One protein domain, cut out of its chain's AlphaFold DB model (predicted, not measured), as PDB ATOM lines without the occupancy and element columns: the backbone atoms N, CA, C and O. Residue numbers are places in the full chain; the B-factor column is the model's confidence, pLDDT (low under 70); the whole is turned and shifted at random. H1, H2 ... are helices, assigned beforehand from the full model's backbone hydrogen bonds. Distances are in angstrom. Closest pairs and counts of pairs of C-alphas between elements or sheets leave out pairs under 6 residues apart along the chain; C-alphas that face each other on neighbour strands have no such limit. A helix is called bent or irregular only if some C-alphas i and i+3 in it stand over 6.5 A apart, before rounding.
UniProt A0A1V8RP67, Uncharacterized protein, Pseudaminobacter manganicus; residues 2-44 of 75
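What this domain is: This is residues 2 to 44 of the 75 residues of an uncharacterized protein of Pseudaminobacter manganicus (UniProt A0A1V8RP67). Picture a wide, open V of two helices, H1 and H2, one in each arm, with the loop of residues 17 to 26 at the corner and no contact between the helices. Residues 2 to 12, of which 3 to 12 belong to H1, stick out free at one end, and past H2 the last residues, 40 to 44, fold back. The printed part has 43 residues with two named helices, H1 then H2, and no named strand; its class is all helix. It is only just extended, close to loose, with a radius of gyration of the C-alphas of 14.2 A, and its outline is a rod spanning 43 by 18 by 14 A.

How they stand to each other: Start at Asn 2 and go on into H1, residues 3 to 16. Ten residues then make a short link to H2, residues 27 to 39. H1 and H2 are apart, with no C-alpha of the one within 8 A of the other. In H2 every O i to N i+4 pair is within hydrogen-bond range; in H1 7 of 10 are.

Where its parts are: Find C-alpha 3 at (171.462, 282.745, 270.639); from there H1 runs 20.3 A to C-alpha 16 at (159.473, 286.705, 254.707). H1 is only just irregular: look at C-alphas 11 and 14, which are 7.0 A apart. H2 begins at C-alpha 27 and runs 18.4 A to C-alpha 39 at (150.050, 313.611, 256.823).

The domain as a whole: The two C-alphas farthest apart are those of Asn 2 and Gly 41, at 43.3 A. The printed part has no cut and no long link. Look in the B-factor column for the model's confidence: the mean pLDDT of the printed part is 77.8, and residues 14 to 19, 21, 24 and 43 to 44 are under 70.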
ATOM      1  N   ASN A   2     168.290 279.030 271.409       91.56
ATOM      2  CA  ASN A   2     169.720 279.368 271.424       91.56
ATOM      3  C   ASN A   2     169.974 280.760 270.786       91.56
ATOM      4  O   ASN A   2     169.242 281.181 269.884       91.56
ATOM      5  N   ILE A   3     171.011 281.477 271.230       87.62
ATOM      6  CA  ILE A   3     171.462 282.745 270.639       87.62
ATOM      7  C   ILE A   3     171.703 282.621 269.122       87.62
ATOM      8  O   ILE A   3     171.257 283.484 268.371       87.62
ATOM      9  N   PHE A   4     172.295 281.516 268.657       90.50
ATOM     10  CA  PHE A   4     172.573 281.275 267.239       90.50
ATOM     11  C   PHE A   4     171.286 281.099 266.433       90.50
ATOM     12  O   PHE A   4     171.122 281.713 265.382       90.50
ATOM     13  N   THR A   5     170.310 280.361 266.977       89.62
ATOM     14  CA  THR A   5     168.983 280.235 266.354       89.62
ATOM     15  C   THR A   5     168.251 281.577 266.284       89.62
ATOM     16  O   THR A   5     167.577 281.864 265.302       89.62
ATOM     17  N   ARG A   6     168.432 282.456 267.279       86.56
ATOM     18  CA  ARG A   6     167.851 283.806 267.260       86.56
ATOM     19  C   ARG A   6     168.484 284.695 266.188       86.56
ATOM     20  O   ARG A   6     167.768 285.456 265.548       86.56
ATOM     21  N   ILE A   7     169.798 284.602 265.994       85.31
ATOM     22  CA  ILE A   7     170.515 285.365 264.962       85.31
ATOM     23  C   ILE A   7     170.091 284.901 263.563       85.31
ATOM     24  O   ILE A   7     169.757 285.742 262.733       85.31
ATOM     25  N   LEU A   8     170.018 283.586 263.329       85.69
ATOM     26  CA  LEU A   8     169.551 283.023 262.057       85.69
ATOM     27  C   LEU A   8     168.115 283.453 261.735       85.69
ATOM     28  O   LEU A   8     167.848 283.927 260.634       85.69
ATOM     29  N   ASN A   9     167.213 283.390 262.717       83.69
ATOM     30  CA  ASN A   9     165.833 283.840 262.531       83.69
ATOM     31  C   ASN A   9     165.750 285.345 262.233       83.69
ATOM     32  O   ASN A   9     164.967 285.758 261.384       83.69
ATOM     33  N   LYS A  10     166.579 286.173 262.884       80.44
ATOM     34  CA  LYS A  10     166.634 287.619 262.624       80.44
ATOM     35  C   LYS A  10     167.171 287.940 261.224       80.44
ATOM     36  O   LYS A  10     166.712 288.900 260.618       80.44
ATOM     37  N   ALA A  11     168.112 287.146 260.713       75.56
ATOM     38  CA  ALA A  11     168.639 287.300 259.358       75.56
ATOM     39  C   ALA A  11     167.613 286.912 258.279       75.56
ATOM     40  O   ALA A  11     167.573 287.540 257.226       75.56
ATOM     41  N   PHE A  12     166.763 285.918 258.553       77.06
ATOM     42  CA  PHE A  12     165.690 285.500 257.645       77.06
ATOM     43  C   PHE A  12     164.431 286.371 257.726       77.06
ATOM     44  O   PHE A  12     163.679 286.445 256.766       77.06
ATOM     45  N   GLU A  13     164.184 287.067 258.834       74.19
ATOM     46  CA  GLU A  13     162.968 287.870 259.028       74.19
ATOM     47  C   GLU A  13     162.626 288.860 257.880       74.19
ATOM     48  O   GLU A  13     161.447 288.972 257.528       74.19
ATOM     49  N   PRO A  14     163.590 289.569 257.255       68.81
ATOM     50  CA  PRO A  14     163.299 290.508 256.173       68.81
ATOM     51  C   PRO A  14     162.814 289.832 254.886       68.81
ATOM     52  O   PRO A  14     162.040 290.438 254.150       68.81
ATOM     53  N   THR A  15     163.233 288.590 254.612       67.62
ATOM     54  CA  THR A  15     162.887 287.890 253.361       67.62
ATOM     55  C   THR A  15     161.447 287.383 253.357       67.62
ATOM     56  O   THR A  15     160.867 287.196 252.291       67.62
ATOM     57  N   VAL A  16     160.847 287.211 254.538       69.12
ATOM     58  CA  VAL A  16     159.473 286.705 254.707       69.12
ATOM     59  C   VAL A  16     158.458 287.836 254.949       69.12
ATOM     60  O   VAL A  16     157.248 287.619 254.888       69.12
ATOM     61  N   ARG A  17     158.916 289.068 255.218       65.00
ATOM     62  CA  ARG A  17     158.038 290.216 255.499       65.00
ATOM     63  C   ARG A  17     157.486 290.844 254.217       65.00
ATOM     64  O   ARG A  17     158.110 291.698 253.587       65.00
ATOM     65  N   LEU A  18     156.249 290.484 253.887       67.44
ATOM     66  CA  LEU A  18     155.459 291.167 252.861       67.44
ATOM     67  C   LEU A  18     155.248 292.647 253.241       67.44
ATOM     68  O   LEU A  18     154.871 292.965 254.367       67.44
ATOM     69  N   GLY A  19     155.511 293.557 252.296       65.75
ATOM     70  CA  GLY A  19     155.298 295.007 252.450       65.75
ATOM     71  C   GLY A  19     156.556 295.850 252.702       65.75
ATOM     72  O   GLY A  19     156.510 297.069 252.529       65.75
ATOM     73  N   ASN A  20     157.696 295.241 253.046       71.25
ATOM     74  CA  ASN A  20     158.978 295.951 253.089       71.25
ATOM     75  C   ASN A  20     160.171 295.044 252.725       71.25
ATOM     76  O   ASN A  20     161.015 294.768 253.580       71.25
ATOM     77  N   PRO A  21     160.259 294.595 251.461       66.25
ATOM     78  CA  PRO A  21     161.248 293.601 251.031       66.25
ATOM     79  C   PRO A  21     162.700 294.093 251.120       66.25
ATOM     80  O   PRO A  21     163.621 293.289 251.171       66.25
ATOM     81  N   LEU A  22     162.912 295.414 251.160       72.56
ATOM     82  CA  LEU A  22     164.238 296.033 251.273       72.56
ATOM     83  C   LEU A  22     164.677 296.254 252.731       72.56
ATOM     84  O   LEU A  22     165.782 296.733 252.968       72.56
ATOM     85  N   GLY A  23     163.830 295.908 253.706       72.75
ATOM     86  CA  GLY A  23     164.147 296.002 255.129       72.75
ATOM     87  C   GLY A  23     163.848 297.359 255.775       72.75
ATOM     88  O   GLY A  23     163.552 298.366 255.117       72.75
ATOM     89  N   VAL A  24     163.859 297.348 257.111       65.56
ATOM     90  CA  VAL A  24     163.797 298.554 257.955       65.56
ATOM     91  C   VAL A  24     165.034 299.402 257.635       65.56
ATOM     92  O   VAL A  24     166.090 298.841 257.369       65.56
ATOM     93  N   ASP A  25     164.874 300.722 257.568       76.62
ATOM     94  CA  ASP A  25     165.903 301.699 257.156       76.62
ATOM     95  C   ASP A  25     166.222 301.769 255.653       76.62
ATOM     96  O   ASP A  25     167.038 302.584 255.224       76.62
ATOM     97  N   SER A  26     165.527 301.000 254.810       80.56
ATOM     98  CA  SER A  26     165.593 301.219 253.362       80.56
ATOM     99  C   SER A  26     165.017 302.587 252.973       80.56
ATOM    100  O   SER A  26     164.051 303.068 253.573       80.56
ATOM    101  N   GLY A  27     165.556 303.203 251.917       83.06
ATOM    102  CA  GLY A  27     165.063 304.491 251.405       83.06
ATOM    103  C   GLY A  27     163.537 304.528 251.197       83.06
ATOM    104  O   GLY A  27     162.884 305.447 251.693       83.06
ATOM    105  N   PRO A  28     162.922 303.505 250.570       81.44
ATOM    106  CA  PRO A  28     161.467 303.437 250.423       81.44
ATOM    107  C   PRO A  28     160.704 303.298 251.748       81.44
ATOM    108  O   PRO A  28     159.594 303.815 251.868       81.44
ATOM    109  N   PHE A  29     161.264 302.609 252.747       82.44
ATOM    110  CA  PHE A  29     160.668 302.528 254.082       82.44
ATOM    111  C   PHE A  29     160.674 303.891 254.781       82.44
ATOM    112  O   PHE A  29     159.636 304.322 255.285       82.44
ATOM    113  N   LEU A  30     161.808 304.595 254.745       84.31
ATOM    114  CA  LEU A  30     161.949 305.930 255.328       84.31
ATOM    115  C   LEU A  30     161.033 306.945 254.636       84.31
ATOM    116  O   LEU A  30     160.362 307.719 255.313       84.31
ATOM    117  N   ALA A  31     160.919 306.883 253.307       83.81
ATOM    118  CA  ALA A  31     159.998 307.728 252.551       83.81
ATOM    119  C   ALA A  31     158.538 307.521 252.989       83.81
ATOM    120  O   ALA A  31     157.838 308.494 253.257       83.81
ATOM    121  N   ARG A  32     158.085 306.266 253.136       80.81
ATOM    122  CA  ARG A  32     156.727 305.959 253.631       80.81
ATOM    123  C   ARG A  32     156.501 306.428 255.069       80.81
ATOM    124  O   ARG A  32     155.415 306.894 255.400       80.81
ATOM    125  N   MET A  33     157.506 306.302 255.931       80.56
ATOM    126  CA  MET A  33     157.424 306.794 257.309       80.56
ATOM    127  C   MET A  33     157.321 308.321 257.362       80.56
ATOM    128  O   MET A  33     156.491 308.852 258.102       80.56
ATOM    129  N   ASN A  34     158.109 309.022 256.546       84.50
ATOM    130  CA  ASN A  34     158.088 310.479 256.468       84.50
ATOM    131  C   ASN A  34     156.749 310.994 255.942       84.50
ATOM    132  O   ASN A  34     156.137 311.838 256.593       84.50
ATOM    133  N   THR A  35     156.224 310.424 254.854       84.31
ATOM    134  CA  THR A  35     154.917 310.833 254.317       84.31
ATOM    135  C   THR A  35     153.788 310.608 255.322       84.31
ATOM    136  O   THR A  35     152.942 311.479 255.517       84.31
ATOM    137  N   MET A  36     153.792 309.487 256.046       79.56
ATOM    138  CA  MET A  36     152.805 309.226 257.104       79.56
ATOM    139  C   MET A  36     152.942 310.181 258.298       79.56
ATOM    140  O   MET A  36     151.941 310.533 258.930       79.56
ATOM    141  N   SER A  37     154.163 310.621 258.610       81.25
ATOM    142  CA  SER A  37     154.419 311.638 259.633       81.25
ATOM    143  C   SER A  37     153.881 313.010 259.210       81.25
ATOM    144  O   SER A  37     153.165 313.659 259.981       81.25
ATOM    145  N   GLU A  38     154.158 313.426 257.973       82.38
ATOM    146  CA  GLU A  38     153.702 314.692 257.384       82.38
ATOM    147  C   GLU A  38     152.177 314.773 257.308       82.38
ATOM    148  O   GLU A  38     151.593 315.764 257.748       82.38
ATOM    149  N   LEU A  39     151.514 313.700 256.866       77.06
ATOM    150  CA  LEU A  39     150.050 313.611 256.823       77.06
ATOM    151  C   LEU A  39     149.392 313.818 258.197       77.06
ATOM    152  O   LEU A  39     148.258 314.287 258.286       77.06
ATOM    153  N   ARG A  40     150.097 313.502 259.290       72.25
ATOM    154  CA  ARG A  40     149.641 313.752 260.668       72.25
ATOM    155  C   ARG A  40     150.123 315.083 261.254       72.25
ATOM    156  O   ARG A  40     149.913 315.329 262.447       72.25
ATOM    157  N   GLY A  41     150.776 315.931 260.462       78.44
ATOM    158  CA  GLY A  41     151.362 317.192 260.918       78.44
ATOM    159  C   GLY A  41     152.503 316.988 261.918       78.44
ATOM    160  O   GLY A  41     152.590 317.719 262.904       78.44
ATOM    161  N   GLY A  42     153.311 315.938 261.734       75.06
ATOM    162  CA  GLY A  42     154.481 315.630 262.565       75.06
ATOM    163  C   GLY A  42     154.164 315.035 263.940       75.06
ATOM    164  O   GLY A  42     155.057 314.870 264.766       75.06
ATOM    165  N   LYS A  43     152.897 314.701 264.227       68.06
ATOM    166  CA  LYS A  43     152.473 314.208 265.554       68.06
ATOM    167  C   LYS A  43     152.509 312.686 265.725       68.06
ATOM    168  O   LYS A  43     152.057 312.197 266.761       68.06
ATOM    169  N   GLY A  44     153.043 311.955 264.743       67.81
ATOM    170  CA  GLY A  44     153.169 310.495 264.761       67.81
ATOM    171  C   GLY A  44     151.835 309.742 264.893       67.81
ATOM    172  O   GLY A  44     150.764 310.320 265.124       67.81
TER     173      GLY A  44